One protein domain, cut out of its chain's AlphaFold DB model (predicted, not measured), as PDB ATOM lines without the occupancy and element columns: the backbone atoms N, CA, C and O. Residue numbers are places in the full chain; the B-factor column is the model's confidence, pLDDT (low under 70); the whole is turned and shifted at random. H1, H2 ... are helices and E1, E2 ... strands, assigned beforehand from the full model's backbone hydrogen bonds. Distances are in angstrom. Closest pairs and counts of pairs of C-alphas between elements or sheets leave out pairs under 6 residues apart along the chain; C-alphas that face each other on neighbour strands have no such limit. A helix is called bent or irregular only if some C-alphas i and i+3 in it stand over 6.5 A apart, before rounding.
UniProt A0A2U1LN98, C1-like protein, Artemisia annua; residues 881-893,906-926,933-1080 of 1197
ATOM      1  N   PHE A 881     -40.992  -8.407   9.084       57.81
ATOM      2  CA  PHE A 881     -40.074  -9.325   9.757       57.81
ATOM      3  C   PHE A 881     -40.798 -10.233  10.771       57.81
ATOM      4  O   PHE A 881     -41.846  -9.843  11.298       57.81
ATOM      5  N   PRO A 882     -40.252 -11.416  11.112       59.34
ATOM      6  CA  PRO A 882     -39.032 -12.008  10.562       59.34
ATOM      7  C   PRO A 882     -39.161 -12.485   9.105       59.34
ATOM      8  O   PRO A 882     -40.266 -12.649   8.597       59.34
ATOM      9  N   MET A 883     -38.024 -12.693   8.431       58.09
ATOM     10  CA  MET A 883     -37.967 -13.113   7.021       58.09
ATOM     11  C   MET A 883     -38.336 -14.590   6.830       58.09
ATOM     12  O   MET A 883     -38.022 -15.428   7.673       58.09
ATOM     13  N   SER A 884     -38.925 -14.936   5.682       51.75
ATOM     14  CA  SER A 884     -39.283 -16.320   5.334       51.75
ATOM     15  C   SER A 884     -38.093 -17.233   5.028       51.75
ATOM     16  O   SER A 884     -38.218 -18.440   5.180       51.75
ATOM     17  N   VAL A 885     -36.940 -16.691   4.619       50.31
ATOM     18  CA  VAL A 885     -35.781 -17.493   4.191       50.31
ATOM     19  C   VAL A 885     -34.526 -17.111   4.993       50.31
ATOM     20  O   VAL A 885     -34.201 -15.925   5.087       50.31
ATOM     21  N   PRO A 886     -33.768 -18.080   5.549       44.25
ATOM     22  CA  PRO A 886     -32.483 -17.802   6.188       44.25
ATOM     23  C   PRO A 886     -31.488 -17.169   5.203       44.25
ATOM     24  O   PRO A 886     -31.350 -17.640   4.078       44.25
ATOM     25  N   PHE A 887     -30.737 -16.158   5.652       48.19
ATOM     26  CA  PHE A 887     -29.710 -15.447   4.870       48.19
ATOM     27  C   PHE A 887     -30.195 -14.647   3.644       48.19
ATOM     28  O   PHE A 887     -29.367 -14.285   2.809       48.19
ATOM     29  N   THR A 888     -31.477 -14.274   3.543       49.31
ATOM     30  CA  THR A 888     -31.849 -13.151   2.661       49.31
ATOM     31  C   THR A 888     -31.085 -11.909   3.092       49.31
ATOM     32  O   THR A 888     -31.284 -11.423   4.207       49.31
ATOM     33  N   ASP A 889     -30.211 -11.415   2.221       54.03
ATOM     34  CA  ASP A 889     -29.480 -10.178   2.457       54.03
ATOM     35  C   ASP A 889     -30.480  -9.011   2.584       54.03
ATOM     36  O   ASP A 889     -31.201  -8.743   1.616       54.03
ATOM     37  N   PRO A 890     -30.556  -8.314   3.737       51.12
ATOM     38  CA  PRO A 890     -31.433  -7.157   3.889       51.12
ATOM     39  C   PRO A 890     -31.162  -6.087   2.825       51.12
ATOM     40  O   PRO A 890     -32.102  -5.460   2.346       51.12
ATOM     41  N   LEU A 891     -29.907  -5.938   2.381       55.75
ATOM     42  CA  LEU A 891     -29.503  -4.978   1.348       55.75
ATOM     43  C   LEU A 891     -30.234  -5.238   0.021       55.75
ATOM     44  O   LEU A 891     -30.692  -4.303  -0.635       55.75
ATOM     45  N   LYS A 892     -30.455  -6.511  -0.334       57.62
ATOM     46  CA  LYS A 892     -31.177  -6.905  -1.555       57.62
ATOM     47  C   LYS A 892     -32.652  -6.475  -1.544       57.62
ATOM     48  O   LYS A 892     -33.233  -6.272  -2.606       57.62
ATOM     49  N   LEU A 893     -33.250  -6.334  -0.359       55.75
ATOM     50  CA  LEU A 893     -34.646  -5.918  -0.169       55.75
ATOM     51  C   LEU A 893     -34.798  -4.398  -0.015       55.75
ATOM     52  O   LEU A 893     -35.887  -3.871  -0.216       55.75
ATOM     53  N   GLU A 906     -22.052   0.050 -17.080       64.19
ATOM     54  CA  GLU A 906     -20.695  -0.186 -17.578       64.19
ATOM     55  C   GLU A 906     -20.309  -1.663 -17.401       64.19
ATOM     56  O   GLU A 906     -20.342  -2.222 -16.303       64.19
ATOM     57  N   ALA A 907     -19.939  -2.316 -18.505       73.88
ATOM     58  CA  ALA A 907     -19.597  -3.740 -18.511       73.88
ATOM     59  C   ALA A 907     -18.282  -4.053 -17.770       73.88
ATOM     60  O   ALA A 907     -18.047  -5.205 -17.402       73.88
ATOM     61  N   GLU A 908     -17.442  -3.042 -17.559       82.44
ATOM     62  CA  GLU A 908     -16.133  -3.112 -16.917       82.44
ATOM     63  C   GLU A 908     -15.938  -1.857 -16.054       82.44
ATOM     64  O   GLU A 908     -16.135  -0.749 -16.545       82.44
ATOM     65  N   ILE A 909     -15.558  -2.029 -14.784       83.38
ATOM     66  CA  ILE A 909     -15.291  -0.929 -13.841       83.38
ATOM     67  C   ILE A 909     -13.911  -1.074 -13.194       83.38
ATOM     68  O   ILE A 909     -13.405  -2.185 -13.019       83.38
ATOM     69  N   THR A 910     -13.326   0.040 -12.758       78.38
ATOM     70  CA  THR A 910     -12.214   0.051 -11.794       78.38
ATOM     71  C   THR A 910     -12.757   0.272 -10.380       78.38
ATOM     72  O   THR A 910     -13.773   0.940 -10.196       78.38
ATOM     73  N   HIS A 911     -12.110  -0.309  -9.365       78.75
ATOM     74  CA  HIS A 911     -12.550  -0.205  -7.972       78.75
ATOM     75  C   HIS A 911     -11.399   0.308  -7.089       78.75
ATOM     76  O   HIS A 911     -10.299  -0.225  -7.210       78.75
ATOM     77  N   PRO A 912     -11.604   1.284  -6.177       71.19
ATOM     78  CA  PRO A 912     -10.506   1.907  -5.425       71.19
ATOM     79  C   PRO A 912      -9.621   0.936  -4.631       71.19
ATOM     80  O   PRO A 912      -8.427   1.170  -4.508       71.19
ATOM     81  N   SER A 913     -10.197  -0.165  -4.135       70.81
ATOM     82  CA  SER A 913      -9.474  -1.211  -3.390       70.81
ATOM     83  C   SER A 913      -9.103  -2.436  -4.241       70.81
ATOM     84  O   SER A 913      -8.905  -3.527  -3.706       70.81
ATOM     85  N   HIS A 914      -9.091  -2.321  -5.577       79.50
ATOM     86  CA  HIS A 914      -8.616  -3.400  -6.444       79.50
ATOM     87  C   HIS A 914      -8.050  -2.912  -7.786       79.50
ATOM     88  O   HIS A 914      -8.784  -2.410  -8.634       79.50
ATOM     89  N   ASP A 915      -6.760  -3.166  -8.020       79.25
ATOM     90  CA  ASP A 915      -6.010  -2.640  -9.175       79.25
ATOM     91  C   ASP A 915      -6.429  -3.199 -10.545       79.25
ATOM     92  O   ASP A 915      -6.056  -2.652 -11.584       79.25
ATOM     93  N   HIS A 916      -7.154  -4.320 -10.580       84.94
ATOM     94  CA  HIS A 916      -7.577  -4.950 -11.831       84.94
ATOM     95  C   HIS A 916      -9.028  -4.586 -12.175       84.94
ATOM     96  O   HIS A 916      -9.874  -4.568 -11.276       84.94
ATOM     97  N   PRO A 917      -9.363  -4.407 -13.465       83.62
ATOM     98  CA  PRO A 917     -10.741  -4.190 -13.876       83.62
ATOM     99  C   PRO A 917     -11.677  -5.343 -13.489       83.62
ATOM    100  O   PRO A 917     -11.313  -6.527 -13.528       83.62
ATOM    101  N   LEU A 918     -12.908  -4.985 -13.130       85.81
ATOM    102  CA  LEU A 918     -13.964  -5.915 -12.752       85.81
ATOM    103  C   LEU A 918     -15.053  -5.937 -13.830       85.81
ATOM    104  O   LEU A 918     -15.621  -4.901 -14.158       85.81
ATOM    105  N   ILE A 919     -15.379  -7.125 -14.336       84.38
ATOM    106  CA  ILE A 919     -16.355  -7.339 -15.410       84.38
ATOM    107  C   ILE A 919     -17.722  -7.703 -14.818       84.38
ATOM    108  O   ILE A 919     -17.814  -8.566 -13.935       84.38
ATOM    109  N   LEU A 920     -18.785  -7.074 -15.324       83.50
ATOM    110  CA  LEU A 920     -20.167  -7.313 -14.910       83.50
ATOM    111  C   LEU A 920     -20.697  -8.652 -15.448       83.50
ATOM    112  O   LEU A 920     -20.721  -8.907 -16.650       83.50
ATOM    113  N   THR A 921     -21.196  -9.499 -14.550       79.81
ATOM    114  CA  THR A 921     -21.835 -10.781 -14.867       79.81
ATOM    115  C   THR A 921     -23.340 -10.666 -14.616       79.81
ATOM    116  O   THR A 921     -23.787 -10.579 -13.469       79.81
ATOM    117  N   ALA A 922     -24.130 -10.621 -15.696       65.50
ATOM    118  CA  ALA A 922     -25.530 -10.179 -15.652       65.50
ATOM    119  C   ALA A 922     -26.597 -11.295 -15.656       65.50
ATOM    120  O   ALA A 922     -27.724 -11.042 -15.230       65.50
ATOM    121  N   LYS A 923     -26.287 -12.513 -16.128       57.91
ATOM    122  CA  LYS A 923     -27.222 -13.659 -16.173       57.91
ATOM    123  C   LYS A 923     -26.488 -14.997 -15.993       57.91
ATOM    124  O   LYS A 923     -25.339 -15.089 -16.427       57.91
ATOM    125  N   PRO A 924     -27.136 -16.032 -15.427       47.44
ATOM    126  CA  PRO A 924     -26.654 -17.406 -15.544       47.44
ATOM    127  C   PRO A 924     -26.740 -17.882 -17.004       47.44
ATOM    128  O   PRO A 924     -27.654 -17.492 -17.732       47.44
ATOM    129  N   GLN A 925     -25.807 -18.738 -17.422       39.84
ATOM    130  CA  GLN A 925     -26.026 -19.621 -18.571       39.84
ATOM    131  C   GLN A 925     -26.861 -20.815 -18.093       39.84
ATOM    132  O   GLN A 925     -26.634 -21.312 -16.989       39.84
ATOM    133  N   ASP A 926     -27.845 -21.238 -18.886       35.91
ATOM    134  CA  ASP A 926     -28.755 -22.320 -18.502       35.91
ATOM    135  C   ASP A 926     -28.025 -23.654 -18.270       35.91
ATOM    136  O   ASP A 926     -27.084 -24.004 -18.981       35.91
ATOM    137  N   SER A 933     -20.829 -29.907  -3.404       35.62
ATOM    138  CA  SER A 933     -19.389 -29.801  -3.190       35.62
ATOM    139  C   SER A 933     -18.766 -28.437  -3.550       35.62
ATOM    140  O   SER A 933     -17.652 -28.165  -3.088       35.62
ATOM    141  N   ASP A 934     -19.442 -27.561  -4.307       36.81
ATOM    142  CA  ASP A 934     -18.835 -26.317  -4.812       36.81
ATOM    143  C   ASP A 934     -18.697 -25.195  -3.745       36.81
ATOM    144  O   ASP A 934     -19.609 -24.963  -2.938       36.81
ATOM    145  N   PRO A 935     -17.579 -24.430  -3.732       46.31
ATOM    146  CA  PRO A 935     -17.405 -23.268  -2.857       46.31
ATOM    147  C   PRO A 935     -18.460 -22.176  -3.083       46.31
ATOM    148  O   PRO A 935     -18.690 -21.744  -4.210       46.31
ATOM    149  N   ILE A 936     -19.032 -21.625  -2.005       57.25
ATOM    150  CA  ILE A 936     -19.870 -20.423  -2.124       57.25
ATOM    151  C   ILE A 936     -18.983 -19.221  -2.477       57.25
ATOM    152  O   ILE A 936     -18.232 -18.739  -1.625       57.25
ATOM    153  N   GLU A 937     -19.127 -18.669  -3.685       66.31
ATOM    154  CA  GLU A 937     -18.576 -17.346  -3.989       66.31
ATOM    155  C   GLU A 937     -19.269 -16.276  -3.123       66.31
ATOM    156  O   GLU A 937     -20.500 -16.176  -3.080       66.31
ATOM    157  N   VAL A 938     -18.479 -15.454  -2.428       72.69
ATOM    158  CA  VAL A 938     -18.960 -14.374  -1.553       72.69
ATOM    159  C   VAL A 938     -18.362 -13.031  -1.969       72.69
ATOM    160  O   VAL A 938     -17.209 -12.962  -2.383       72.69
ATOM    161  N   CYS A 939     -19.138 -11.959  -1.827       79.25
ATOM    162  CA  CYS A 939     -18.691 -10.591  -2.083       79.25
ATOM    163  C   CYS A 939     -17.647 -10.141  -1.053       79.25
ATOM    164  O   CYS A 939     -17.862 -10.294   0.150       79.25
ATOM    165  N   TYR A 940     -16.562  -9.523  -1.523       81.00
ATOM    166  CA  TYR A 940     -15.473  -9.001  -0.689       81.00
ATOM    167  C   TYR A 940     -15.946  -7.928   0.316       81.00
ATOM    168  O   TYR A 940     -15.584  -7.954   1.492       81.00
ATOM    169  N   VAL A 941     -16.819  -7.016  -0.126       79.56
ATOM    170  CA  VAL A 941     -17.289  -5.859   0.662       79.56
ATOM    171  C   VAL A 941     -18.300  -6.237   1.753       79.56
ATOM    172  O   VAL A 941     -18.153  -5.807   2.894       79.56
ATOM    173  N   CYS A 942     -19.341  -7.023   1.449       77.38
ATOM    174  CA  CYS A 942     -20.399  -7.346   2.425       77.38
ATOM    175  C   CYS A 942     -20.268  -8.740   3.071       77.38
ATOM    176  O   CYS A 942     -20.969  -9.030   4.048       77.38
ATOM    177  N   VAL A 943     -19.380  -9.598   2.549       75.25
ATOM    178  CA  VAL A 943     -19.107 -10.969   3.028       75.25
ATOM    179  C   VAL A 943     -20.346 -11.890   2.957       75.25
ATOM    180  O   VAL A 943     -20.505 -12.849   3.720       75.25
ATOM    181  N   ARG A 944     -21.250 -11.610   2.004       72.88
ATOM    182  CA  ARG A 944     -22.467 -12.390   1.703       72.88
ATOM    183  C   ARG A 944     -22.323 -13.189   0.403       72.88
ATOM    184  O   ARG A 944     -21.565 -12.757  -0.468       72.88
ATOM    185  N   PRO A 945     -23.051 -14.316   0.244       68.50
ATOM    186  CA  PRO A 945     -23.113 -15.060  -1.016       68.50
ATOM    187  C   PRO A 945     -23.430 -14.150  -2.203       68.50
ATOM    188  O   PRO A 945     -24.296 -13.272  -2.103       68.50
ATOM    189  N   LEU A 946     -22.733 -14.348  -3.320       70.50
ATOM    190  CA  LEU A 946     -22.985 -13.579  -4.532       70.50
ATOM    191  C   LEU A 946     -24.398 -13.836  -5.060       70.50
ATOM    192  O   LEU A 946     -24.941 -14.937  -4.999       70.50
ATOM    193  N   SER A 947     -24.999 -12.778  -5.593       71.56
ATOM    194  CA  SER A 947     -26.263 -12.842  -6.308       71.56
ATOM    195  C   SER A 947     -26.177 -11.954  -7.533       71.56
ATOM    196  O   SER A 947     -25.736 -10.812  -7.416       71.56
ATOM    197  N   PHE A 948     -26.635 -12.451  -8.677       66.44
ATOM    198  CA  PHE A 948     -26.646 -11.680  -9.916       66.44
ATOM    199  C   PHE A 948     -27.473 -10.378  -9.789       66.44
ATOM    200  O   PHE A 948     -28.518 -10.399  -9.129       66.44
ATOM    201  N   PRO A 949     -27.049  -9.276 -10.441       75.56
ATOM    202  CA  PRO A 949     -25.780  -9.114 -11.158       75.56
ATOM    203  C   PRO A 949     -24.593  -8.818 -10.214       75.56
ATOM    204  O   PRO A 949     -24.744  -8.160  -9.179       75.56
ATOM    205  N   TYR A 950     -23.395  -9.283 -10.581       83.81
ATOM    206  CA  TYR A 950     -22.170  -9.083  -9.793       83.81
ATOM    207  C   TYR A 950     -20.938  -8.825 -10.670       83.81
ATOM    208  O   TYR A 950     -20.878  -9.266 -11.814       83.81
ATOM    209  N   TYR A 951     -19.958  -8.113 -10.123       84.69
ATOM    210  CA  TYR A 951     -18.666  -7.825 -10.739       84.69
ATOM    211  C   TYR A 951     -17.614  -8.856 -10.310       84.69
ATOM    212  O   TYR A 951     -17.553  -9.236  -9.137       84.69
ATOM    213  N   ARG A 952     -16.750  -9.280 -11.240       85.19
ATOM    214  CA  ARG A 952     -15.620 -10.188 -10.968       85.19
ATOM    215  C   ARG A 952     -14.342  -9.724 -11.660       85.19
ATOM    216  O   ARG A 952     -14.399  -9.234 -12.783       85.19
ATOM    217  N   CYS A 953     -13.195  -9.916 -11.019       83.38
ATOM    218  CA  CYS A 953     -11.893  -9.586 -11.598       83.38
ATOM    219  C   CYS A 953     -11.648 -10.318 -12.931       83.38
ATOM    220  O   CYS A 953     -11.929 -11.514 -13.059       83.38
ATOM    221  N   CYS A 954     -11.100  -9.608 -13.921       78.25
ATOM    222  CA  CYS A 954     -10.758 -10.174 -15.228       78.25
ATOM    223  C   CYS A 954      -9.469 -11.025 -15.222       78.25
ATOM    224  O   CYS A 954      -9.247 -11.824 -16.133       78.25
ATOM    225  N   LYS A 955      -8.611 -10.877 -14.201       79.38
ATOM    226  CA  LYS A 955      -7.289 -11.515 -14.135       79.38
ATOM    227  C   LYS A 955      -7.371 -12.973 -13.685       79.38
ATOM    228  O   LYS A 955      -7.833 -13.277 -12.587       79.38
ATOM    229  N   VAL A 956      -6.821 -13.874 -14.500       65.69
ATOM    230  CA  VAL A 956      -6.682 -15.303 -14.169       65.69
ATOM    231  C   VAL A 956      -5.921 -15.471 -12.847       65.69
ATOM    232  O   VAL A 956      -4.860 -14.883 -12.651       65.69
ATOM    233  N   GLY A 957      -6.483 -16.263 -11.928       60.94
ATOM    234  CA  GLY A 957      -5.954 -16.460 -10.573       60.94
ATOM    235  C   GLY A 957      -6.394 -15.408  -9.545       60.94
ATOM    236  O   GLY A 957      -6.194 -15.619  -8.352       60.94
ATOM    237  N   CYS A 958      -7.040 -14.309  -9.957       72.00
ATOM    238  CA  CYS A 958      -7.617 -13.343  -9.029       72.00
ATOM    239  C   CYS A 958      -9.119 -13.588  -8.834       72.00
ATOM    240  O   CYS A 958      -9.929 -13.413  -9.736       72.00
ATOM    241  N   SER A 959      -9.501 -13.956  -7.618       69.00
ATOM    242  CA  SER A 959     -10.885 -14.286  -7.252       69.00
ATOM    243  C   SER A 959     -11.651 -13.109  -6.616       69.00
ATOM    244  O   SER A 959     -12.533 -13.324  -5.793       69.00
ATOM    245  N   PHE A 960     -11.258 -11.854  -6.872       79.69
ATOM    246  CA  PHE A 960     -11.927 -10.675  -6.293       79.69
ATOM    247  C   PHE A 960     -13.304 -10.461  -6.945       79.69
ATOM    248  O   PHE A 960     -13.409 -10.380  -8.171       79.69
ATOM    249  N   THR A 961     -14.355 -10.392  -6.126       83.81
ATOM    250  CA  THR A 961     -15.759 -10.342  -6.556       83.81
ATOM    251  C   THR A 961     -16.579  -9.407  -5.669       83.81
ATOM    252  O   THR A 961     -16.385  -9.348  -4.452       83.81
ATOM    253  N   LEU A 962     -17.523  -8.685  -6.276       83.81
ATOM    254  CA  LEU A 962     -18.409  -7.720  -5.618       83.81
ATOM    255  C   LEU A 962     -19.833  -7.848  -6.158       83.81
ATOM    256  O   LEU A 962     -20.019  -7.970  -7.365       83.81
ATOM    257  N   HIS A 963     -20.866  -7.727  -5.321       82.94
ATOM    258  CA  HIS A 963     -22.213  -7.444  -5.844       82.94
ATOM    259  C   HIS A 963     -22.228  -6.099  -6.585       82.94
ATOM    260  O   HIS A 963     -21.500  -5.187  -6.191       82.94
ATOM    261  N   LYS A 964     -23.111  -5.926  -7.586       80.56
ATOM    262  CA  LYS A 964     -23.264  -4.640  -8.301       80.56
ATOM    263  C   LYS A 964     -23.438  -3.458  -7.335       80.56
ATOM    264  O   LYS A 964     -22.732  -2.466  -7.456       80.56
ATOM    265  N   TYR A 965     -24.311  -3.603  -6.333       78.31
ATOM    266  CA  TYR A 965     -24.556  -2.565  -5.324       78.31
ATOM    267  C   TYR A 965     -23.369  -2.352  -4.366       78.31
ATOM    268  O   TYR A 965     -23.145  -1.233  -3.921       78.31
ATOM    269  N   CYS A 966     -22.571  -3.388  -4.076       83.00
ATOM    270  CA  CYS A 966     -21.377  -3.257  -3.235       83.00
ATOM    271  C   CYS A 966     -20.274  -2.423  -3.896       83.00
ATOM    272  O   CYS A 966     -19.568  -1.708  -3.196       83.00
ATOM    273  N   ALA A 967     -20.155  -2.483  -5.226       81.81
ATOM    274  CA  ALA A 967     -19.239  -1.636  -5.991       81.81
ATOM    275  C   ALA A 967     -19.718  -0.171  -6.120       81.81
ATOM    276  O   ALA A 967     -18.964   0.679  -6.579       81.81
ATOM    277  N   GLN A 968     -20.967   0.120  -5.733       78.31
ATOM    278  CA  GLN A 968     -21.620   1.431  -5.857       78.31
ATOM    279  C   GLN A 968     -21.932   2.071  -4.490       78.31
ATOM    280  O   GLN A 968     -22.721   3.015  -4.410       78.31
ATOM    281  N   LEU A 969     -21.348   1.561  -3.399       81.44
ATOM    282  CA  LEU A 969     -21.564   2.120  -2.064       81.44
ATOM    283  C   LEU A 969     -20.949   3.526  -1.942       81.44
ATOM    284  O   LEU A 969     -19.821   3.743  -2.390       81.44
ATOM    285  N   PRO A 970     -21.634   4.485  -1.293       82.56
ATOM    286  CA  PRO A 970     -21.068   5.798  -1.032       82.56
ATOM    287  C   PRO A 970     -19.882   5.700  -0.066       82.56
ATOM    288  O   PRO A 970     -19.958   5.038   0.975       82.56
ATOM    289  N   LEU A 971     -18.807   6.420  -0.396       82.19
ATOM    290  CA  LEU A 971     -17.594   6.517   0.422       82.19
ATOM    291  C   LEU A 971     -17.847   7.200   1.775       82.19
ATOM    292  O   LEU A 971     -17.175   6.888   2.746       82.19
ATOM    293  N   THR A 972     -18.833   8.098   1.846       85.00
ATOM    294  CA  THR A 972     -19.257   8.815   3.058       85.00
ATOM    295  C   THR A 972     -20.726   8.533   3.358       85.00
ATOM    296  O   THR A 972     -21.586   8.653   2.484       85.00
ATOM    297  N   LEU A 973     -21.044   8.204   4.610       85.50
ATOM    298  CA  LEU A 973     -22.400   7.893   5.067       85.50
ATOM    299  C   LEU A 973     -22.765   8.696   6.320       85.50
ATOM    300  O   LEU A 973     -22.111   8.582   7.355       85.50
ATOM    301  N   LYS A 974     -23.868   9.450   6.274       83.44
ATOM    302  CA  LYS A 974     -24.492  10.021   7.480       83.44
ATOM    303  C   LYS A 974     -25.489   9.023   8.059       83.44
ATOM    304  O   LYS A 974     -26.570   8.832   7.506       83.44
ATOM    305  N   HIS A 975     -25.117   8.368   9.155       83.69
ATOM    306  CA  HIS A 975     -25.936   7.323   9.762       83.69
ATOM    307  C   HIS A 975     -26.935   7.900  10.779       83.69
ATOM    308  O   HIS A 975     -26.585   8.742  11.600       83.69
ATOM    309  N   GLN A 976     -28.180   7.417  10.774       79.12
ATOM    310  CA  GLN A 976     -29.281   8.010  11.558       79.12
ATOM    311  C   GLN A 976     -29.069   7.926  13.081       79.12
ATOM    312  O   GLN A 976     -29.555   8.773  13.822       79.12
ATOM    313  N   LEU A 977     -28.314   6.922  13.536       78.06
ATOM    314  CA  LEU A 977     -27.946   6.726  14.945       78.06
ATOM    315  C   LEU A 977     -26.597   7.371  15.316       78.06
ATOM    316  O   LEU A 977     -26.104   7.169  16.421       78.06
ATOM    317  N   HIS A 978     -25.978   8.090  14.378       83.19
ATOM    318  CA  HIS A 978     -24.742   8.847  14.567       83.19
ATOM    319  C   HIS A 978     -24.806  10.140  13.722       83.19
ATOM    320  O   HIS A 978     -24.022  10.308  12.788       83.19
ATOM    321  N   PRO A 979     -25.801  11.019  13.963       80.81
ATOM    322  CA  PRO A 979     -26.146  12.102  13.036       80.81
ATOM    323  C   PRO A 979     -25.096  13.221  12.977       80.81
ATOM    324  O   PRO A 979     -24.993  13.903  11.957       80.81
ATOM    325  N   ASP A 980     -24.327  13.400  14.053       84.94
ATOM    326  CA  ASP A 980     -23.417  14.536  14.236       84.94
ATOM    327  C   ASP A 980     -22.104  14.406  13.443       84.94
ATOM    328  O   ASP A 980     -21.464  15.413  13.144       84.94
ATOM    329  N   HIS A 981     -21.727  13.187  13.032       86.94
ATOM    330  CA  HIS A 981     -20.546  12.945  12.201       86.94
ATOM    331  C   HIS A 981     -20.820  11.918  11.100       86.94
ATOM    332  O   HIS A 981     -21.472  10.896  11.329       86.94
ATOM    333  N   SER A 982     -20.242  12.156   9.924       87.44
ATOM    334  CA  SER A 982     -20.180  11.170   8.844       87.44
ATOM    335  C   SER A 982     -19.329   9.954   9.239       87.44
ATOM    336  O   SER A 982     -18.459  10.036  10.109       87.44
ATOM    337  N   LEU A 983     -19.592   8.828   8.579       88.88
ATOM    338  CA  LEU A 983     -18.783   7.615   8.617       88.88
ATOM    339  C   LEU A 983     -18.150   7.400   7.242       88.88
ATOM    340  O   LEU A 983     -18.864   7.431   6.237       88.88
ATOM    341  N   ASP A 984     -16.856   7.121   7.208       88.38
ATOM    342  CA  ASP A 984     -16.092   6.883   5.987       88.38
ATOM    343  C   ASP A 984     -15.924   5.381   5.743       88.38
ATOM    344  O   ASP A 984     -15.704   4.606   6.678       88.38
ATOM    345  N   LEU A 985     -16.072   4.959   4.487       86.94
ATOM    346  CA  LEU A 985     -15.924   3.572   4.061       86.94
ATOM    347  C   LEU A 985     -14.438   3.241   3.876       86.94
ATOM    348  O   LEU A 985     -13.809   3.702   2.926       86.94
ATOM    349  N   VAL A 986     -13.898   2.417   4.771       84.94
ATOM    350  CA  VAL A 986     -12.484   2.015   4.804       84.94
ATOM    351  C   VAL A 986     -12.380   0.501   4.637       84.94
ATOM    352  O   VAL A 986     -13.175  -0.240   5.220       84.94
ATOM    353  N   ASP A 987     -11.407   0.043   3.849       83.69
ATOM    354  CA  ASP A 987     -11.012  -1.367   3.772       83.69
ATOM    355  C   ASP A 987      -9.931  -1.643   4.827       83.69
ATOM    356  O   ASP A 987      -8.910  -0.960   4.848       83.69
ATOM    357  N   THR A 988     -10.168  -2.603   5.724       73.94
ATOM    358  CA  THR A 988      -9.267  -2.930   6.846       73.94
ATOM    359  C   THR A 988      -8.504  -4.238   6.619       73.94
ATOM    360  O   THR A 988      -8.098  -4.882   7.583       73.94
ATOM    361  N   TRP A 989      -8.365  -4.696   5.371       63.78
ATOM    362  CA  TRP A 989      -7.716  -5.979   5.068       63.78
ATOM    363  C   TRP A 989      -6.235  -6.039   5.470       63.78
ATOM    364  O   TRP A 989      -5.736  -7.106   5.823       63.78
ATOM    365  N   GLU A 990      -5.539  -4.902   5.416       53.38
ATOM    366  CA  GLU A 990      -4.117  -4.787   5.767       53.38
ATOM    367  C   GLU A 990      -3.879  -4.483   7.261       53.38
ATOM    368  O   GLU A 990      -2.734  -4.503   7.713       53.38
ATOM    369  N   ASP A 991      -4.937  -4.243   8.045       58.16
ATOM    370  CA  ASP A 991      -4.829  -4.028   9.491       58.16
ATOM    371  C   ASP A 991      -4.604  -5.367  10.226       58.16
ATOM    372  O   ASP A 991      -5.368  -6.319  10.069       58.16
ATOM    373  N   GLU A 992      -3.626  -5.428  11.138       45.56
ATOM    374  CA  GLU A 992      -3.362  -6.615  11.982       45.56
ATOM    375  C   GLU A 992      -4.525  -6.983  12.942       45.56
ATOM    376  O   GLU A 992      -4.470  -8.004  13.636       45.56
ATOM    377  N   TYR A 993      -5.581  -6.161  13.019       55.91
ATOM    378  CA  TYR A 993      -6.635  -6.240  14.032       55.91
ATOM    379  C   TYR A 993      -8.044  -6.226  13.424       55.91
ATOM    380  O   TYR A 993      -8.447  -5.277  12.757       55.91
ATOM    381  N   PHE A 994      -8.854  -7.237  13.755       69.88
ATOM    382  CA  PHE A 994     -10.275  -7.282  13.392       69.88
ATOM    383  C   PHE A 994     -11.060  -6.103  13.986       69.88
ATOM    384  O   PHE A 994     -11.091  -5.920  15.208       69.88
ATOM    385  N   TYR A 995     -11.805  -5.371  13.154       75.56
ATOM    386  CA  TYR A 995     -12.733  -4.357  13.648       75.56
ATOM    387  C   TYR A 995     -13.954  -5.014  14.309       75.56
ATOM    388  O   TYR A 995     -14.407  -6.088  13.907       75.56
ATOM    389  N   LYS A 996     -14.545  -4.341  15.302       78.19
ATOM    390  CA  LYS A 996     -15.800  -4.763  15.941       78.19
ATOM    391  C   LYS A 996     -16.927  -3.806  15.579       78.19
ATOM    392  O   LYS A 996     -16.841  -2.613  15.841       78.19
ATOM    393  N   CYS A 997     -18.009  -4.327  15.010       81.69
ATOM    394  CA  CYS A 997     -19.154  -3.506  14.630       81.69
ATOM    395  C   CYS A 997     -19.972  -3.067  15.863       81.69
ATOM    396  O   CYS A 997     -20.577  -3.908  16.526       81.69
ATOM    397  N   THR A 998     -20.094  -1.760  16.111       79.25
ATOM    398  CA  THR A 998     -20.971  -1.144  17.131       79.25
ATOM    399  C   THR A 998     -22.443  -1.538  16.952       79.25
ATOM    400  O   THR A 998     -23.204  -1.605  17.912       79.25
ATOM    401  N   GLY A 999     -22.851  -1.843  15.717       77.06
ATOM    402  CA  GLY A 999     -24.209  -2.248  15.374       77.06
ATOM    403  C   GLY A 999     -24.572  -3.663  15.827       77.06
ATOM    404  O   GLY A 999     -25.523  -3.837  16.586       77.06
ATOM    405  N   CYS A1000     -23.839  -4.673  15.341       73.50
ATOM    406  CA  CYS A1000     -24.151  -6.096  15.558       73.50
ATOM    407  C   CYS A1000     -23.178  -6.854  16.473       73.50
ATOM    408  O   CYS A1000     -23.360  -8.051  16.669       73.50
ATOM    409  N   TYR A1001     -22.146  -6.189  17.001       73.31
ATOM    410  CA  TYR A1001     -21.108  -6.726  17.895       73.31
ATOM    411  C   TYR A1001     -20.224  -7.849  17.317       73.31
ATOM    412  O   TYR A1001     -19.261  -8.245  17.976       73.31
ATOM    413  N   ASN A1002     -20.480  -8.303  16.085       69.25
ATOM    414  CA  ASN A1002     -19.607  -9.212  15.341       69.25
ATOM    415  C   ASN A1002     -18.308  -8.513  14.897       69.25
ATOM    416  O   ASN A1002     -18.298  -7.311  14.607       69.25
ATOM    417  N   PHE A1003     -17.248  -9.311  14.767       69.19
ATOM    418  CA  PHE A1003     -15.975  -8.913  14.168       69.19
ATOM    419  C   PHE A1003     -16.021  -8.963  12.630       69.19
ATOM    420  O   PHE A1003     -16.839  -9.693  12.061       69.19
ATOM    421  N   GLY A1004     -15.147  -8.199  11.972       72.69
ATOM    422  CA  GLY A1004     -14.905  -8.226  10.525       72.69
ATOM    423  C   GLY A1004     -13.483  -7.775  10.169       72.69
ATOM    424  O   GLY A1004     -12.768  -7.267  11.032       72.69
ATOM    425  N   ASN A1005     -13.072  -8.002   8.917       71.62
ATOM    426  CA  ASN A1005     -11.718  -7.711   8.409       71.62
ATOM    427  C   ASN A1005     -11.660  -7.144   6.977       71.62
ATOM    428  O   ASN A1005     -10.579  -7.085   6.409       71.62
ATOM    429  N   THR A1006     -12.791  -6.788   6.366       79.50
ATOM    430  CA  THR A1006     -12.808  -6.096   5.063       79.50
ATOM    431  C   THR A1006     -13.351  -4.683   5.243       79.50
ATOM    432  O   THR A1006     -12.797  -3.892   5.997       79.50
ATOM    433  N   PHE A1007     -14.482  -4.356   4.625       85.38
ATOM    434  CA  PHE A1007     -15.004  -3.001   4.606       85.38
ATOM    435  C   PHE A1007     -15.794  -2.643   5.868       85.38
ATOM    436  O   PHE A1007     -16.660  -3.399   6.334       85.38
ATOM    437  N   VAL A1008     -15.542  -1.441   6.389       87.19
ATOM    438  CA  VAL A1008     -16.223  -0.847   7.544       87.19
ATOM    439  C   VAL A1008     -16.520   0.631   7.299       87.19
ATOM    440  O   VAL A1008     -15.698   1.360   6.759       87.19
ATOM    441  N   TYR A1009     -17.685   1.091   7.750       88.38
ATOM    442  CA  TYR A1009     -17.975   2.510   7.933       88.38
ATOM    443  C   TYR A1009     -17.440   2.951   9.297       88.38
ATOM    444  O   TYR A1009     -17.977   2.546  10.333       88.38
ATOM    445  N   LYS A1010     -16.371   3.747   9.306       88.06
ATOM    446  CA  LYS A1010     -15.660   4.221  10.500       88.06
ATOM    447  C   LYS A1010     -15.874   5.720  10.681       88.06
ATOM    448  O   LYS A1010     -15.729   6.484   9.739       88.06
ATOM    449  N   CYS A1011     -16.161   6.151  11.905       88.81
ATOM    450  CA  CYS A1011     -16.014   7.552  12.283       88.81
ATOM    451  C   CYS A1011     -14.588   7.807  12.780       88.81
ATOM    452  O   CYS A1011     -14.154   7.158  13.736       88.81
ATOM    453  N   GLU A1012     -13.883   8.772  12.188       78.94
ATOM    454  CA  GLU A1012     -12.545   9.167  12.650       78.94
ATOM    455  C   GLU A1012     -12.556   9.796  14.052       78.94
ATOM    456  O   GLU A1012     -11.622   9.587  14.823       78.94
ATOM    457  N   THR A1013     -13.617  10.525  14.419       80.50
ATOM    458  CA  THR A1013     -13.668  11.313  15.664       80.50
ATOM    459  C   THR A1013     -14.199  10.554  16.883       80.50
ATOM    460  O   THR A1013     -13.922  10.960  18.011       80.50
ATOM    461  N   CYS A1014     -14.964   9.470  16.695       78.25
ATOM    462  CA  CYS A1014     -15.740   8.843  17.781       78.25
ATOM    463  C   CYS A1014     -15.465   7.352  18.034       78.25
ATOM    464  O   CYS A1014     -16.081   6.779  18.931       78.25
ATOM    465  N   GLY A1015     -14.609   6.689  17.245       73.81
ATOM    466  CA  GLY A1015     -14.411   5.231  17.358       73.81
ATOM    467  C   GLY A1015     -15.685   4.417  17.072       73.81
ATOM    468  O   GLY A1015     -15.855   3.301  17.564       73.81
ATOM    469  N   PHE A1016     -16.618   4.994  16.312       83.88
ATOM    470  CA  PHE A1016     -17.883   4.370  15.935       83.88
ATOM    471  C   PHE A1016     -17.696   3.583  14.632       83.88
ATOM    472  O   PHE A1016     -17.258   4.150  13.631       83.88
ATOM    473  N   HIS A1017     -18.025   2.287  14.635       86.12
ATOM    474  CA  HIS A1017     -17.745   1.377  13.519       86.12
ATOM    475  C   HIS A1017     -18.991   0.572  13.122       86.12
ATOM    476  O   HIS A1017     -19.531  -0.198  13.920       86.12
ATOM    477  N   LEU A1018     -19.429   0.655  11.866       86.81
ATOM    478  CA  LEU A1018     -20.507  -0.174  11.321       86.81
ATOM    479  C   LEU A1018     -19.999  -1.034  10.165       86.81
ATOM    480  O   LEU A1018     -19.475  -0.515   9.188       86.81
ATOM    481  N   CYS A1019     -20.202  -2.354  10.228       84.62
ATOM    482  CA  CYS A1019     -20.030  -3.171   9.028       84.62
ATOM    483  C   CYS A1019     -21.084  -2.776   7.983       84.62
ATOM    484  O   CYS A1019     -22.184  -2.347   8.344       84.62
ATOM    485  N   VAL A1020     -20.777  -2.979   6.699       82.12
ATOM    486  CA  VAL A1020     -21.665  -2.647   5.565       82.12
ATOM    487  C   VAL A1020     -23.097  -3.160   5.781       82.12
ATOM    488  O   VAL A1020     -24.059  -2.413   5.639       82.12
ATOM    489  N   ASN A1021     -23.244  -4.403   6.253       78.38
ATOM    490  CA  ASN A1021     -24.544  -5.026   6.541       78.38
ATOM    491  C   ASN A1021     -25.361  -4.318   7.650       78.38
ATOM    492  O   ASN A1021     -26.567  -4.521   7.731       78.38
ATOM    493  N   CYS A1022     -24.720  -3.559   8.546       81.06
ATOM    494  CA  CYS A1022     -25.385  -2.796   9.612       81.06
ATOM    495  C   CYS A1022     -25.679  -1.349   9.212       81.06
ATOM    496  O   CYS A1022     -26.673  -0.793   9.669       81.06
ATOM    497  N   ALA A1023     -24.825  -0.760   8.373       82.88
ATOM    498  CA  ALA A1023     -24.888   0.636   7.949       82.88
ATOM    499  C   ALA A1023     -26.159   0.996   7.152       82.88
ATOM    500  O   ALA A1023     -26.580   2.150   7.154       82.88
ATOM    501  N   TYR A1024     -26.781   0.000   6.513       78.88
ATOM    502  CA  TYR A1024     -27.957   0.153   5.651       78.88
ATOM    503  C   TYR A1024     -29.201  -0.582   6.166       78.88
ATOM    504  O   TYR A1024     -30.110  -0.846   5.390       78.88
ATOM    505  N   LEU A1025     -29.270  -0.953   7.450       76.56
ATOM    506  CA  LEU A1025     -30.496  -1.555   7.995       76.56
ATOM    507  C   LEU A1025     -31.661  -0.541   7.984       76.56
ATOM    508  O   LEU A1025     -31.432   0.659   8.142       76.56
ATOM    509  N   PRO A1026     -32.919  -0.992   7.812       75.50
ATOM    510  CA  PRO A1026     -34.071  -0.097   7.800       75.50
ATOM    511  C   PRO A1026     -34.244   0.566   9.165       75.50
ATOM    512  O   PRO A1026     -34.251  -0.122  10.185       75.50
ATOM    513  N   ASN A1027     -34.473   1.880   9.194       78.69
ATOM    514  CA  ASN A1027     -34.786   2.576  10.444       78.69
ATOM    515  C   ASN A1027     -36.137   2.118  11.027       78.69
ATOM    516  O   ASN A1027     -36.290   2.044  12.240       78.69
ATOM    517  N   ILE A1028     -37.122   1.781  10.189       81.75
ATOM    518  CA  ILE A1028     -38.465   1.386  10.638       81.75
ATOM    519  C   ILE A1028     -38.833   0.021  10.050       81.75
ATOM    520  O   ILE A1028     -38.700  -0.188   8.845       81.75
ATOM    521  N   ILE A1029     -39.320  -0.894  10.893       79.25
ATOM    522  CA  ILE A1029     -39.789  -2.232  10.497       79.25
ATOM    523  C   ILE A1029     -41.198  -2.521  11.026       79.25
ATOM    524  O   ILE A1029     -41.580  -2.052  12.100       79.25
ATOM    525  N   LYS A1030     -41.956  -3.357  10.308       76.56
ATOM    526  CA  LYS A1030     -43.149  -4.041  10.838       76.56
ATOM    527  C   LYS A1030     -42.727  -5.440  11.299       76.56
ATOM    528  O   LYS A1030     -42.139  -6.186  10.519       76.56
ATOM    529  N   HIS A1031     -43.010  -5.816  12.546       76.50
ATOM    530  CA  HIS A1031     -42.626  -7.124  13.093       76.50
ATOM    531  C   HIS A1031     -43.866  -7.947  13.460       76.50
ATOM    532  O   HIS A1031     -44.742  -7.438  14.148       76.50
ATOM    533  N   LYS A1032     -43.950  -9.228  13.063       72.62
ATOM    534  CA  LYS A1032     -45.182 -10.046  13.182       72.62
ATOM    535  C   LYS A1032     -45.744 -10.194  14.603       72.62
ATOM    536  O   LYS A1032     -46.879 -10.607  14.774       72.62
ATOM    537  N   THR A1033     -44.932  -9.905  15.616       67.88
ATOM    538  CA  THR A1033     -45.287 -10.013  17.040       67.88
ATOM    539  C   THR A1033     -45.776  -8.700  17.645       67.88
ATOM    540  O   THR A1033     -46.004  -8.645  18.852       67.88
ATOM    541  N   HIS A1034     -45.783  -7.605  16.880       78.69
ATOM    542  CA  HIS A1034     -46.094  -6.286  17.404       78.69
ATOM    543  C   HIS A1034     -46.701  -5.373  16.337       78.69
ATOM    544  O   HIS A1034     -46.080  -5.090  15.316       78.69
ATOM    545  N   ASN A1035     -47.910  -4.880  16.606       76.00
ATOM    546  CA  ASN A1035     -48.716  -4.176  15.606       76.00
ATOM    547  C   ASN A1035     -48.198  -2.762  15.288       76.00
ATOM    548  O   ASN A1035     -48.443  -2.254  14.195       76.00
ATOM    549  N   HIS A1036     -47.471  -2.124  16.210       84.06
ATOM    550  CA  HIS A1036     -46.853  -0.825  15.950       84.06
ATOM    551  C   HIS A1036     -45.526  -0.974  15.182       84.06
ATOM    552  O   HIS A1036     -44.770  -1.914  15.448       84.06
ATOM    553  N   PRO A1037     -45.174  -0.021  14.300       83.19
ATOM    554  CA  PRO A1037     -43.847   0.034  13.699       83.19
ATOM    555  C   PRO A1037     -42.754   0.151  14.770       83.19
ATOM    556  O   PRO A1037     -42.835   0.993  15.669       83.19
ATOM    557  N   LEU A1038     -41.718  -0.679  14.657       85.75
ATOM    558  CA  LEU A1038     -40.541  -0.613  15.520       85.75
ATOM    559  C   LEU A1038     -39.468   0.236  14.846       85.75
ATOM    560  O   LEU A1038     -39.205   0.076  13.654       85.75
ATOM    561  N   ILE A1039     -38.841   1.117  15.616       86.44
ATOM    562  CA  ILE A1039     -37.866   2.102  15.149       86.44
ATOM    563  C   ILE A1039     -36.490   1.747  15.711       86.44
ATOM    564  O   ILE A1039     -36.368   1.307  16.855       86.44
ATOM    565  N   GLN A1040     -35.459   1.910  14.892       84.31
ATOM    566  CA  GLN A1040     -34.082   1.597  15.231       84.31
ATOM    567  C   GLN A1040     -33.574   2.559  16.316       84.31
ATOM    568  O   GLN A1040     -33.729   3.775  16.218       84.31
ATOM    569  N   VAL A1041     -32.959   2.007  17.359       83.06
ATOM    570  CA  VAL A1041     -32.379   2.747  18.487       83.06
ATOM    571  C   VAL A1041     -31.020   2.159  18.866       83.06
ATOM    572  O   VAL A1041     -30.789   0.953  18.719       83.06
ATOM    573  N   ILE A1042     -30.125   3.009  19.375       74.19
ATOM    574  CA  ILE A1042     -28.918   2.590  20.098       74.19
ATOM    575  C   ILE A1042     -29.182   2.764  21.595       74.19
ATOM    576  O   ILE A1042     -29.624   3.825  22.020       74.19
ATOM    577  N   ASP A1043     -28.942   1.675  22.324       64.69
ATOM    578  CA  ASP A1043     -28.805   1.505  23.778       64.69
ATOM    579  C   ASP A1043     -29.474   2.530  24.730       64.69
ATOM    580  O   ASP A1043     -28.993   3.649  24.908       64.69
ATOM    581  N   PRO A1044     -30.525   2.097  25.454       51.69
ATOM    582  CA  PRO A1044     -30.510   2.302  26.911       51.69
ATOM    583  C   PRO A1044     -30.846   1.022  27.710       51.69
ATOM    584  O   PRO A1044     -31.830   0.963  28.445       51.69
ATOM    585  N   GLN A1045     -30.056  -0.039  27.519       61.28
ATOM    586  CA  GLN A1045     -30.021  -1.313  28.260       61.28
ATOM    587  C   GLN A1045     -31.370  -1.993  28.618       61.28
ATOM    588  O   GLN A1045     -31.472  -2.599  29.691       61.28
ATOM    589  N   PRO A1046     -32.413  -2.000  27.762       68.19
ATOM    590  CA  PRO A1046     -33.633  -2.729  28.069       68.19
ATOM    591  C   PRO A1046     -33.489  -4.199  27.661       68.19
ATOM    592  O   PRO A1046     -32.673  -4.580  26.809       68.19
ATOM    593  N   LYS A1047     -34.318  -5.055  28.256       76.06
ATOM    594  CA  LYS A1047     -34.384  -6.464  27.870       76.06
ATOM    595  C   LYS A1047     -35.225  -6.641  26.607       76.06
ATOM    596  O   LYS A1047     -36.364  -6.184  26.537       76.06
ATOM    597  N   CYS A1048     -34.686  -7.376  25.639       80.00
ATOM    598  CA  CYS A1048     -35.412  -7.816  24.453       80.00
ATOM    599  C   CYS A1048     -36.641  -8.644  24.862       80.00
ATOM    600  O   CYS A1048     -36.483  -9.698  25.474       80.00
ATOM    601  N   LYS A1049     -37.855  -8.238  24.471       77.06
ATOM    602  CA  LYS A1049     -39.095  -8.959  24.828       77.06
ATOM    603  C   LYS A1049     -39.152 -10.395  24.281       77.06
ATOM    604  O   LYS A1049     -39.896 -11.208  24.813       77.06
ATOM    605  N   ALA A1050     -38.368 -10.722  23.248       72.06
ATOM    606  CA  ALA A1050     -38.291 -12.073  22.687       72.06
ATOM    607  C   ALA A1050     -37.287 -12.984  23.423       72.06
ATOM    608  O   ALA A1050     -37.651 -14.076  23.845       72.06
ATOM    609  N   CYS A1051     -36.023 -12.570  23.577       69.50
ATOM    610  CA  CYS A1051     -34.978 -13.433  24.150       69.50
ATOM    611  C   CYS A1051     -34.602 -13.120  25.608       69.50
ATOM    612  O   CYS A1051     -33.784 -13.839  26.176       69.50
ATOM    613  N   ASP A1052     -35.169 -12.065  26.207       68.06
ATOM    614  CA  ASP A1052     -34.912 -11.577  27.578       68.06
ATOM    615  C   ASP A1052     -33.436 -11.210  27.866       68.06
ATOM    616  O   ASP A1052     -33.049 -10.917  28.998       68.06
ATOM    617  N   LYS A1053     -32.593 -11.180  26.824       69.44
ATOM    618  CA  LYS A1053     -31.224 -10.652  26.867       69.44
ATOM    619  C   LYS A1053     -31.250  -9.132  26.728       69.44
ATOM    620  O   LYS A1053     -32.114  -8.581  26.045       69.44
ATOM    621  N   LEU A1054     -30.265  -8.467  27.327       68.94
ATOM    622  CA  LEU A1054     -30.033  -7.035  27.130       68.94
ATOM    623  C   LEU A1054     -29.766  -6.743  25.646       68.94
ATOM    624  O   LEU A1054     -28.994  -7.448  24.990       68.94
ATOM    625  N   CYS A1055     -30.407  -5.705  25.116       70.00
ATOM    626  CA  CYS A1055     -30.215  -5.246  23.744       70.00
ATOM    627  C   CYS A1055     -28.847  -4.559  23.573       70.00
ATOM    628  O   CYS A1055     -28.759  -3.339  23.594       70.00
ATOM    629  N   SER A1056     -27.771  -5.329  23.378       64.25
ATOM    630  CA  SER A1056     -26.461  -4.759  23.031       64.25
ATOM    631  C   SER A1056     -26.449  -4.225  21.594       64.25
ATOM    632  O   SER A1056     -26.675  -4.985  20.651       64.25
ATOM    633  N   GLY A1057     -26.146  -2.935  21.434       73.00
ATOM    634  CA  GLY A1057     -26.014  -2.279  20.133       73.00
ATOM    635  C   GLY A1057     -27.330  -1.795  19.543       73.00
ATOM    636  O   GLY A1057     -28.185  -1.245  20.238       73.00
ATOM    637  N   MET A1058     -27.481  -1.976  18.230       80.81
ATOM    638  CA  MET A1058     -28.694  -1.560  17.530       80.81
ATOM    639  C   MET A1058     -29.846  -2.519  17.835       80.81
ATOM    640  O   MET A1058     -29.722  -3.746  17.773       80.81
ATOM    641  N   SER A1059     -30.999  -1.944  18.150       83.94
ATOM    642  CA  SER A1059     -32.226  -2.669  18.475       83.94
ATOM    643  C   SER A1059     -33.442  -1.920  17.936       83.94
ATOM    644  O   SER A1059     -33.318  -0.790  17.476       83.94
ATOM    645  N   TYR A1060     -34.602  -2.568  17.943       84.75
ATOM    646  CA  TYR A1060     -35.841  -2.038  17.380       84.75
ATOM    647  C   TYR A1060     -36.880  -1.870  18.482       84.75
ATOM    648  O   TYR A1060     -37.309  -2.862  19.074       84.75
ATOM    649  N   ALA A1061     -37.263  -0.625  18.761       85.31
ATOM    650  CA  ALA A1061     -38.153  -0.239  19.850       85.31
ATOM    651  C   ALA A1061     -39.438   0.418  19.330       85.31
ATOM    652  O   ALA A1061     -39.428   1.193  18.374       85.31
ATOM    653  N   CYS A1062     -40.559   0.129  19.978       85.25
ATOM    654  CA  CYS A1062     -41.825   0.801  19.734       85.25
ATOM    655  C   CYS A1062     -41.844   2.172  20.432       85.25
ATOM    656  O   CYS A1062     -41.480   2.282  21.598       85.25
ATOM    657  N   LYS A1063     -42.318   3.224  19.749       79.38
ATOM    658  CA  LYS A1063     -42.554   4.541  20.382       79.38
ATOM    659  C   LYS A1063     -43.886   4.632  21.139       79.38
ATOM    660  O   LYS A1063     -44.064   5.555  21.927       79.38
ATOM    661  N   ALA A1064     -44.825   3.719  20.886       76.94
ATOM    662  CA  ALA A1064     -46.163   3.737  21.480       76.94
ATOM    663  C   ALA A1064     -46.266   2.952  22.803       76.94
ATOM    664  O   ALA A1064     -47.160   3.227  23.599       76.94
ATOM    665  N   CYS A1065     -45.363   1.998  23.059       83.12
ATOM    666  CA  CYS A1065     -45.352   1.170  24.268       83.12
ATOM    667  C   CYS A1065     -43.951   0.609  24.566       83.12
ATOM    668  O   CYS A1065     -43.099   0.575  23.681       83.12
ATOM    669  N   ASP A1066     -43.746   0.070  25.772       78.44
ATOM    670  CA  ASP A1066     -42.532  -0.667  26.158       78.44
ATOM    671  C   ASP A1066     -42.431  -2.026  25.431       78.44
ATOM    672  O   ASP A1066     -42.705  -3.093  25.984       78.44
ATOM    673  N   PHE A1067     -42.076  -1.996  24.147       82.56
ATOM    674  CA  PHE A1067     -41.793  -3.183  23.346       82.56
ATOM    675  C   PHE A1067     -40.505  -2.981  22.550       82.56
ATOM    676  O   PHE A1067     -40.437  -2.108  21.686       82.56
ATOM    677  N   GLN A1068     -39.492  -3.809  22.816       84.88
ATOM    678  CA  GLN A1068     -38.191  -3.720  22.160       84.88
ATOM    679  C   GLN A1068     -37.615  -5.101  21.850       84.88
ATOM    680  O   GLN A1068     -37.725  -6.037  22.646       84.88
ATOM    681  N   LEU A1069     -36.982  -5.217  20.683       82.12
ATOM    682  CA  LEU A1069     -36.315  -6.420  20.192       82.12
ATOM    683  C   LEU A1069     -34.851  -6.121  19.871       82.12
ATOM    684  O   LEU A1069     -34.536  -5.126  19.221       82.12
ATOM    685  N   CYS A1070     -33.936  -7.003  20.270       79.06
ATOM    686  CA  CYS A1070     -32.559  -6.947  19.779       79.06
ATOM    687  C   CYS A1070     -32.507  -7.297  18.280       79.06
ATOM    688  O   CYS A1070     -33.368  -8.027  17.782       79.06
ATOM    689  N   MET A1071     -31.475  -6.827  17.568       75.25
ATOM    690  CA  MET A1071     -31.291  -7.076  16.127       75.25
ATOM    691  C   MET A1071     -31.457  -8.555  15.734       75.25
ATOM    692  O   MET A1071     -32.031  -8.860  14.690       75.25
ATOM    693  N   PHE A1072     -30.981  -9.485  16.569       72.44
ATOM    694  CA  PHE A1072     -31.083 -10.919  16.296       72.44
ATOM    695  C   PHE A1072     -32.537 -11.395  16.223       72.44
ATOM    696  O   PHE A1072     -32.911 -12.018  15.235       72.44
ATOM    697  N   CYS A1073     -33.361 -11.047  17.216       75.62
ATOM    698  CA  CYS A1073     -34.773 -11.429  17.241       75.62
ATOM    699  C   CYS A1073     -35.622 -10.632  16.244       75.62
ATOM    700  O   CYS A1073     -36.612 -11.160  15.759       75.62
ATOM    701  N   ALA A1074     -35.239  -9.386  15.943       75.94
ATOM    702  CA  ALA A1074     -35.946  -8.545  14.982       75.94
ATOM    703  C   ALA A1074     -35.696  -8.943  13.515       75.94
ATOM    704  O   ALA A1074     -36.585  -8.764  12.693       75.94
ATOM    705  N   MET A1075     -34.496  -9.437  13.168       68.69
ATOM    706  CA  MET A1075     -34.092  -9.597  11.757       68.69
ATOM    707  C   MET A1075     -33.397 -10.918  11.391       68.69
ATOM    708  O   MET A1075     -33.377 -11.263  10.213       68.69
ATOM    709  N   ARG A1076     -32.782 -11.646  12.339       61.78
ATOM    710  CA  ARG A1076     -31.922 -12.817  12.033       61.78
ATOM    711  C   ARG A1076     -32.537 -14.180  12.375       61.78
ATOM    712  O   ARG A1076     -31.915 -15.200  12.089       61.78
ATOM    713  N   SER A1077     -33.732 -14.219  12.958       67.19
ATOM    714  CA  SER A1077     -34.502 -15.450  13.186       67.19
ATOM    715  C   SER A1077     -35.456 -15.689  12.004       67.19
ATOM    716  O   SER A1077     -36.379 -14.901  11.858       67.19
ATOM    717  N   PRO A1078     -35.267 -16.691  11.129       66.25
ATOM    718  CA  PRO A1078     -36.211 -16.970  10.037       66.25
ATOM    719  C   PRO A1078     -37.586 -17.462  10.540       66.25
ATOM    720  O   PRO A1078     -37.700 -17.989  11.644       66.25
ATOM    721  N   LEU A1079     -38.639 -17.306   9.726       68.19
ATOM    722  CA  LEU A1079     -40.003 -17.765  10.048       68.19
ATOM    723  C   LEU A1079     -40.133 -19.289  10.107       68.19
ATOM    724  O   LEU A1079     -40.905 -19.790  10.921       68.19
ATOM    725  N   SER A1080     -39.394 -19.996   9.259       68.62
ATOM    726  CA  SER A1080     -39.221 -21.444   9.281       68.62
ATOM    727  C   SER A1080     -37.783 -21.786   8.886       68.62
ATOM    728  O   SER A1080     -37.090 -20.997   8.233       68.62
TER     729      SER A1080
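This is residues 881 to 893, 906 to 926 and 933 to 1080 of the 1197 residues of the protein "C1-like protein" of Artemisia annua (UniProt A0A2U1LN98). What does this model look like? Three small lobes make a bent row, each built on one curled antiparallel sheet of four strands: E1 to E4 at one end, E5 to E8 at the corner and E9 to E12 at the other end. The short helices H2 and H3 pack on the second and third sheets, and H1 lies near H2. What are its make-up and size? The printed part has 182 residues, with three named helices and twelve named strands in the order H1, E1 to E8, H2, E9 to E12, H3; each sheet's strands stand in chain order. It is mostly strand, with under half of the residues in named elements, and compact, with a radius of gyration of the C-alphas of 18.0 A and spans of 56 by 45 by 29 A.

What comes first? H1 is residues 890 to 893, with C-alpha 890 at (-31.433, -7.157, 3.889). E1 is 908 to 911, E2 914 to 921, 17.3 A long, E3 950 to 953 and E4 961 to 963. What follows? E5 is 972 to 975, E6 978 to 987, 20.2 A long, E7 1007 to 1010, E8 1017 to 1019 and H2 1020 to 1023. E9 is 1028 to 1031, E10 1034 to 1042, 19.5 A long, E11 1058 to 1062, E12 1068 to 1070 and H3 1071 to 1076, where C-alpha 1076 is at (-31.922, -12.817, 12.033).

How is the first sheet paired? Within hydrogen-bond range are N 909 and O 918, 2.9 A, across the hairpin E1 and E2; N 919 and O 952, 2.8 A, across the antiparallel neighbours E2 and E3; and N 951 and O 962, 2.8 A, across the hairpin E3 and E4. And the other two, each a meander, every strand the antiparallel neighbour of the one before? Within hydrogen-bond range, each at 2.8 A, are N 973 and O 983 across the hairpin E5 and E6, N 984 and O 1010 across the hairpin E6 and E7, and N 1009 and O 1018 across the hairpin E7 and E8. Within hydrogen-bond range too are N 1029 and O 1038, 2.9 A, across the hairpin E9 and E10, N 1039 and O 1061, 2.8 A, across the hairpin E10 and E11, and N 1060 and O 1069, 2.9 A, across the hairpin E11 and E12. Where are the helices? H2 is on the sheet E5 to E8 at a height of 7.6 A, with C-alphas of Val 1008 and Val 1020 6.1 A apart the closest to E7; H3 is on the sheet E9 to E12, with C-alphas of Ser 1059 and Met 1071 5.1 A apart the closest to E11. H1 and H2 are close but not clearly touching, their closest C-alphas, of Leu 891 and Asn 1021, 7.2 A apart. In H3 every O i to N i+4 pair is within hydrogen-bond range; H1 and H2 are too short for such a pair.

How far does it reach? The two C-alphas farthest apart, of Val 956 and Cys 1065, are 57.0 A apart. Where is it cut, and which links are long? Residues 894 to 905 and 927 to 932 are not printed, with C-alpha gaps of 23.0 A and 19.4 A; the links E6 to E7 and E10 to E11 are long. Where is confidence low? The mean pLDDT of the printed part is 74.0, and 53 residues are under 70, among them 881 to 893.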